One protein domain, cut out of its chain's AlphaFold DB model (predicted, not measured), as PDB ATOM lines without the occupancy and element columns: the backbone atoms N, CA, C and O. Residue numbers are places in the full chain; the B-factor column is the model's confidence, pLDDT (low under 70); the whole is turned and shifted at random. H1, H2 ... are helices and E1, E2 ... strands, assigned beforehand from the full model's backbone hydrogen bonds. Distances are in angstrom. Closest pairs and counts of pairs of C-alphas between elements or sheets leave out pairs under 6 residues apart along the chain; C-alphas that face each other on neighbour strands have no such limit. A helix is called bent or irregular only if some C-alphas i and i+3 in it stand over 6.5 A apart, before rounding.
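This is residues 85 to 134 of the 212 residues of an uncharacterized protein of Boseongicola sp. SB0662_bin_57 (UniProt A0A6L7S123). A small three-strand antiparallel sheet, a meander in which each strand neighbours the one before, has H1 across one face, while H2 and H3 lie beyond its E3 edge. H2 leaves one end of E3 and packs on H1; H3 sits by the other end of E3. The printed part has 50 residues, with H1, E1, E2, E3, H2 and H3 in chain order; the sheet order is E1 E2 E3 and the class is mixed, helices and strands. It is compact, with a radius of gyration of the C-alphas of 10.2 A and spans of 29 by 22 by 17 A.

E2, residues 105 to 108, is the inner strand. It forms hairpins with E1, residues 96 to 98, where N 96 and O 107 are 2.9 A apart, and with E3, residues 111 to 114, where N 106 and O 113 are 2.9 A apart, within hydrogen-bond range. H1, residues 85 to 94, is on the sheet at a height of 10.5 A; its closest C-alphas with E2 are Leu 91 and Tyr 106, 6.4 A. H2, residues 115 to 122, touches H1 at a steep tilt of 51 degrees, opposite ways; the closest C-alphas are Arg 88 and Leu 118, 6.9 A. H2 only grazes the sheet with residues 115 to 118, and H3, residues 131 to 134, with 131 to 134. The closest C-alphas of E3 and H3 are Tyr 111 and Pro 132, 5.2 A. H1 and H3 are apart. Every O i to N i+4 pair is within range in H1; H2 has 0 of 4 but 3 of 5 O i to N i+3 pairs, and H3 is too short for an i+4 pair.

H1 begins at C-alpha 85 (102.106, 77.265, 150.896) and is 14.0 A long; H2 is 13.9 A and only just irregular, C-alphas 116 and 119 being 6.9 A apart. E1 is 6.7 A, E2 and E3 10.0 A each, and H3 5.3 A, ending at C-alpha 134 (105.278, 90.679, 143.526).

The farthest C-alphas, of Ala 100 and Ala 125, are 29.9 A apart. The printed part has no cut and no long link, and no printed residue is under 70 in pLDDT.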
ATOM      1  N   GLU A  85     103.317  78.062 151.109       96.12
ATOM      2  CA  GLU A  85     102.106  77.265 150.896       96.12
ATOM      3  C   GLU A  85     100.942  78.142 150.443       96.12
ATOM      4  O   GLU A  85     100.248  77.762 149.502       96.12
ATOM      5  N   ASP A  86     100.780  79.333 151.030       96.50
ATOM      6  CA  ASP A  86      99.786  80.313 150.570       96.50
ATOM      7  C   ASP A  86     100.072  80.729 149.123       96.50
ATOM      8  O   ASP A  86      99.177  80.723 148.275       96.50
ATOM      9  N   LEU A  87     101.343  81.010 148.800       96.81
ATOM     10  CA  LEU A  87     101.754  81.322 147.429       96.81
ATOM     11  C   LEU A  87     101.486  80.159 146.473       96.81
ATOM     12  O   LEU A  87     100.979  80.376 145.372       96.81
ATOM     13  N   ARG A  88     101.785  78.924 146.886       96.50
ATOM     14  CA  ARG A  88     101.481  77.725 146.098       96.50
ATOM     15  C   ARG A  88      99.985  77.616 145.836       96.50
ATOM     16  O   ARG A  88      99.597  77.501 144.681       96.50
ATOM     17  N   ALA A  89      99.160  77.667 146.878       96.44
ATOM     18  CA  ALA A  89      97.712  77.530 146.762       96.44
ATOM     19  C   ALA A  89      97.111  78.633 145.878       96.44
ATOM     20  O   ALA A  89      96.259  78.361 145.032       96.44
ATOM     21  N   TYR A  90      97.613  79.865 146.004       96.38
ATOM     22  CA  TYR A  90      97.199  80.979 145.160       96.38
ATOM     23  C   TYR A  90      97.561  80.755 143.684       96.38
ATOM     24  O   TYR A  90      96.705  80.929 142.816       96.38
ATOM     25  N   LEU A  91      98.793  80.338 143.381       95.31
ATOM     26  CA  LEU A  91      99.227  80.062 142.005       95.31
ATOM     27  C   LEU A  91      98.535  78.828 141.410       95.31
ATOM     28  O   LEU A  91      98.196  78.829 140.232       95.31
ATOM     29  N   GLU A  92      98.263  77.799 142.213       94.19
ATOM     30  CA  GLU A  92      97.501  76.620 141.784       94.19
ATOM     31  C   GLU A  92      96.088  76.977 141.311       94.19
ATOM     32  O   GLU A  92      95.568  76.328 140.400       94.19
ATOM     33  N   LYS A  93      95.470  77.999 141.909       92.69
ATOM     34  CA  LYS A  93      94.132  78.459 141.529       92.69
ATOM     35  C   LYS A  93      94.152  79.483 140.391       92.69
ATOM     36  O   LYS A  93      93.284  79.430 139.529       92.69
ATOM     37  N   ASN A  94      95.116  80.407 140.395       91.00
ATOM     38  CA  ASN A  94      95.052  81.624 139.574       91.00
ATOM     39  C   ASN A  94      96.075  81.690 138.426       91.00
ATOM     40  O   ASN A  94      95.949  82.556 137.564       91.00
ATOM     41  N   ALA A  95      97.106  80.839 138.408       91.88
ATOM     42  CA  ALA A  95      98.139  80.872 137.372       91.88
ATOM     43  C   ALA A  95      97.897  79.824 136.281       91.88
ATOM     44  O   ALA A  95      97.352  78.744 136.524       91.88
ATOM     45  N   GLN A  96      98.392  80.113 135.079       90.38
ATOM     46  CA  GLN A  96      98.409  79.145 133.994       90.38
ATOM     47  C   GLN A  96      99.497  78.102 134.260       90.38
ATOM     48  O   GLN A  96     100.659  78.444 134.490       90.38
ATOM     49  N   LYS A  97      99.134  76.821 134.224       91.94
ATOM     50  CA  LYS A  97     100.065  75.720 134.496       91.94
ATOM     51  C   LYS A  97     100.644  75.188 133.197       91.94
ATOM     52  O   LYS A  97      99.919  74.978 132.229       91.94
ATOM     53  N   SER A  98     101.945  74.930 133.191       90.12
ATOM     54  CA  SER A  98     102.628  74.284 132.069       90.12
ATOM     55  C   SER A  98     103.662  73.271 132.560       90.12
ATOM     56  O   SER A  98     104.136  73.350 133.695       90.12
ATOM     57  N   GLY A  99     103.994  72.301 131.705       87.62
ATOM     58  CA  GLY A  99     104.874  71.184 132.052       87.62
ATOM     59  C   GLY A  99     104.169  70.061 132.821       87.62
ATOM     60  O   GLY A  99     102.964  70.099 133.060       87.62
ATOM     61  N   ALA A 100     104.929  69.024 133.177       84.94
ATOM     62  CA  ALA A 100     104.422  67.841 133.872       84.94
ATOM     63  C   ALA A 100     105.266  67.527 135.112       84.94
ATOM     64  O   ALA A 100     106.497  67.587 135.058       84.94
ATOM     65  N   SER A 101     104.590  67.152 136.204       84.38
ATOM     66  CA  SER A 101     105.172  66.674 137.466       84.38
ATOM     67  C   SER A 101     106.388  67.495 137.929       84.38
ATOM     68  O   SER A 101     106.225  68.588 138.461       84.38
ATOM     69  N   ALA A 102     107.604  66.986 137.704       86.81
ATOM     70  CA  ALA A 102     108.857  67.587 138.155       86.81
ATOM     71  C   ALA A 102     109.259  68.870 137.406       86.81
ATOM     72  O   ALA A 102     110.138  69.573 137.884       86.81
ATOM     73  N   ASN A 103     108.627  69.178 136.271       91.06
ATOM     74  CA  ASN A 103     108.860  70.397 135.490       91.06
ATOM     75  C   ASN A 103     107.626  71.316 135.509       91.06
ATOM     76  O   ASN A 103     107.335  71.975 134.515       91.06
ATOM     77  N   LEU A 104     106.840  71.305 136.593       94.31
ATOM     78  CA  LEU A 104     105.655  72.155 136.714       94.31
ATOM     79  C   LEU A 104     106.048  73.630 136.868       94.31
ATOM     80  O   LEU A 104     106.834  73.994 137.752       94.31
ATOM     81  N   HIS A 105     105.441  74.469 136.034       94.88
ATOM     82  CA  HIS A 105     105.586  75.918 136.021       94.88
ATOM     83  C   HIS A 105     104.236  76.616 136.215       94.88
ATOM     84  O   HIS A 105     103.243  76.228 135.599       94.88
ATOM     85  N   TYR A 106     104.236  77.687 137.012       95.12
ATOM     86  CA  TYR A 106     103.126  78.628 137.166       95.12
ATOM     87  C   TYR A 106     103.448  79.911 136.399       95.12
ATOM     88  O   TYR A 106     104.386  80.632 136.749       95.12
ATOM     89  N   GLY A 107     102.686  80.183 135.344       92.06
ATOM     90  CA  GLY A 107     102.875  81.326 134.463       92.06
ATOM     91  C   GLY A 107     101.741  82.340 134.561       92.06
ATOM     92  O   GLY A 107     100.565  81.988 134.654       92.06
ATOM     93  N   GLY A 108     102.108  83.610 134.474       90.00
ATOM     94  CA  GLY A 108     101.187  84.728 134.338       90.00
ATOM     95  C   GLY A 108     101.912  85.937 133.763       90.00
ATOM     96  O   GLY A 108     103.057  85.839 133.312       90.00
ATOM     97  N   ILE A 109     101.258  87.098 133.773       87.00
ATOM     98  CA  ILE A 109     101.859  88.285 133.173       87.00
ATOM     99  C   ILE A 109     103.143  88.681 133.914       87.00
ATOM    100  O   ILE A 109     103.144  88.985 135.102       87.00
ATOM    101  N   GLY A 110     104.269  88.665 133.202       88.12
ATOM    102  CA  GLY A 110     105.560  89.075 133.753       88.12
ATOM    103  C   GLY A 110     106.228  88.086 134.713       88.12
ATOM    104  O   GLY A 110     107.315  88.408 135.187       88.12
ATOM    105  N   TYR A 111     105.661  86.898 134.953       93.56
ATOM    106  CA  TYR A 111     106.291  85.870 135.784       93.56
ATOM    107  C   TYR A 111     106.124  84.459 135.208       93.56
ATOM    108  O   TYR A 111     105.122  84.116 134.583       93.56
ATOM    109  N   ASN A 112     107.124  83.618 135.461       94.25
ATOM    110  CA  ASN A 112     107.069  82.182 135.218       94.25
ATOM    111  C   ASN A 112     107.877  81.481 136.317       94.25
ATOM    112  O   ASN A 112     109.107  81.540 136.324       94.25
ATOM    113  N   ILE A 113     107.183  80.858 137.265       96.12
ATOM    114  CA  ILE A 113     107.778  80.316 138.487       96.12
ATOM    115  C   ILE A 113     107.757  78.793 138.421       96.12
ATOM    116  O   ILE A 113     106.697  78.176 138.370       96.12
ATOM    117  N   HIS A 114     108.936  78.178 138.479       96.62
ATOM    118  CA  HIS A 114     109.038  76.731 138.653       96.62
ATOM    119  C   HIS A 114     108.591  76.324 140.065       96.62
ATOM    120  O   HIS A 114     108.977  76.963 141.045       96.62
ATOM    121  N   HIS A 115     107.828  75.238 140.198       95.56
ATOM    122  CA  HIS A 115     107.235  74.824 141.476       95.56
ATOM    123  C   HIS A 115     108.258  74.573 142.607       95.56
ATOM    124  O   HIS A 115     107.928  74.753 143.782       95.56
ATOM    125  N   SER A 116     109.501  74.196 142.272       96.00
ATOM    126  CA  SER A 116     110.591  74.004 143.247       96.00
ATOM    127  C   SER A 116     111.132  75.318 143.819       96.00
ATOM    128  O   SER A 116     111.828  75.318 144.830       96.00
ATOM    129  N   ASN A 117     110.845  76.444 143.165       97.00
ATOM    130  CA  ASN A 117     111.362  77.753 143.545       97.00
ATOM    131  C   ASN A 117     110.428  78.511 144.496       97.00
ATOM    132  O   ASN A 117     110.797  79.575 144.983       97.00
ATOM    133  N   LEU A 118     109.251  77.967 144.815       96.75
ATOM    134  CA  LEU A 118     108.293  78.612 145.720       96.75
ATOM    135  C   LEU A 118     108.863  78.841 147.127       96.75
ATOM    136  O   LEU A 118     108.569  79.857 147.748       96.75
ATOM    137  N   GLN A 119     109.777  77.976 147.570       96.25
ATOM    138  CA  GLN A 119     110.498  78.119 148.839       96.25
ATOM    139  C   GLN A 119     111.334  79.395 148.963       96.25
ATOM    140  O   GLN A 119     111.724  79.772 150.065       96.25
ATOM    141  N   TYR A 120     111.637  80.069 147.851       96.69
ATOM    142  CA  TYR A 120     112.339  81.349 147.896       96.69
ATOM    143  C   TYR A 120     111.451  82.475 148.431       96.69
ATOM    144  O   TYR A 120     111.987  83.478 148.880       96.69
ATOM    145  N   PHE A 121     110.123  82.322 148.461       96.44
ATOM    146  CA  PHE A 121     109.243  83.322 149.071       96.44
ATOM    147  C   PHE A 121     109.509  83.504 150.573       96.44
ATOM    148  O   PHE A 121     109.481  84.626 151.084       96.44
ATOM    149  N   ASP A 122     109.868  82.418 151.257       94.88
ATOM    150  CA  ASP A 122     110.180  82.414 152.687       94.88
ATOM    151  C   ASP A 122     111.644  82.765 152.996       94.88
ATOM    152  O   ASP A 122     112.072  82.649 154.142       94.88
ATOM    153  N   ARG A 123     112.424  83.222 152.005       94.38
ATOM    154  CA  ARG A 123     113.832  83.618 152.167       94.38
ATOM    155  C   ARG A 123     113.979  85.140 152.125       94.38
ATOM    156  O   ARG A 123     114.037  85.712 151.039       94.38
ATOM    157  N   PRO A 124     114.108  85.831 153.274       87.94
ATOM    158  CA  PRO A 124     114.027  87.285 153.277       87.94
ATOM    159  C   PRO A 124     115.142  88.021 152.525       87.94
ATOM    160  O   PRO A 124     114.933  89.151 152.093       87.94
ATOM    161  N   ALA A 125     116.306  87.390 152.366       88.31
ATOM    162  CA  ALA A 125     117.461  87.980 151.693       88.31
ATOM    163  C   ALA A 125     117.496  87.719 150.174       88.31
ATOM    164  O   ALA A 125     118.116  88.487 149.441       88.31
ATOM    165  N   ASP A 126     116.853  86.649 149.694       94.19
ATOM    166  CA  ASP A 126     116.862  86.261 148.278       94.19
ATOM    167  C   ASP A 126     115.546  85.574 147.898       94.19
ATOM    168  O   ASP A 126     115.332  84.392 148.182       94.19
ATOM    169  N   ARG A 127     114.682  86.335 147.225       95.75
ATOM    170  CA  ARG A 127     113.392  85.907 146.668       95.75
ATOM    171  C   ARG A 127     113.404  85.943 145.142       95.75
ATOM    172  O   ARG A 127     112.342  85.910 144.523       95.75
ATOM    173  N   HIS A 128     114.580  86.040 144.517       95.94
ATOM    174  CA  HIS A 128     114.713  86.342 143.092       95.94
ATOM    175  C   HIS A 128     113.809  85.501 142.166       95.94
ATOM    176  O   HIS A 128     113.190  86.093 141.282       95.94
ATOM    177  N   PRO A 129     113.636  84.179 142.373       96.38
ATOM    178  CA  PRO A 129     112.771  83.377 141.507       96.38
ATOM    179  C   PRO A 129     111.277  83.720 141.568       96.38
ATOM    180  O   PRO A 129     110.568  83.453 140.604       96.38
ATOM    181  N   VAL A 130     110.790  84.265 142.689       97.12
ATOM    182  CA  VAL A 130     109.365  84.594 142.895       97.12
ATOM    183  C   VAL A 130     109.093  86.097 142.824       97.12
ATOM    184  O   VAL A 130     107.949  86.506 142.667       97.12
ATOM    185  N   ALA A 131     110.130  86.931 142.901       96.56
ATOM    186  CA  ALA A 131     110.017  88.387 142.893       96.56
ATOM    187  C   ALA A 131     109.203  88.980 141.725       96.56
ATOM    188  O   ALA A 131     108.420  89.892 141.993       96.56
ATOM    189  N   PRO A 132     109.280  88.465 140.477       95.38
ATOM    190  CA  PRO A 132     108.477  88.994 139.370       95.38
ATOM    191  C   PRO A 132     106.958  88.868 139.561       95.38
ATOM    192  O   PRO A 132     106.204  89.566 138.892       95.38
ATOM    193  N   PHE A 133     106.495  87.993 140.462       95.62
ATOM    194  CA  PHE A 133     105.081  87.916 140.837       95.62
ATOM    195  C   PHE A 133     104.651  89.089 141.734       95.62
ATOM    196  O   PHE A 133     103.505  89.523 141.671       95.62
ATOM    197  N   PHE A 134     105.567  89.622 142.550       95.50
ATOM    198  CA  PHE A 134     105.278  90.679 143.526       95.50
ATOM    199  C   PHE A 134     105.598  92.087 143.021       95.50
ATOM    200  O   PHE A 134     105.004  93.050 143.498       95.50
TER     201      PHE A 134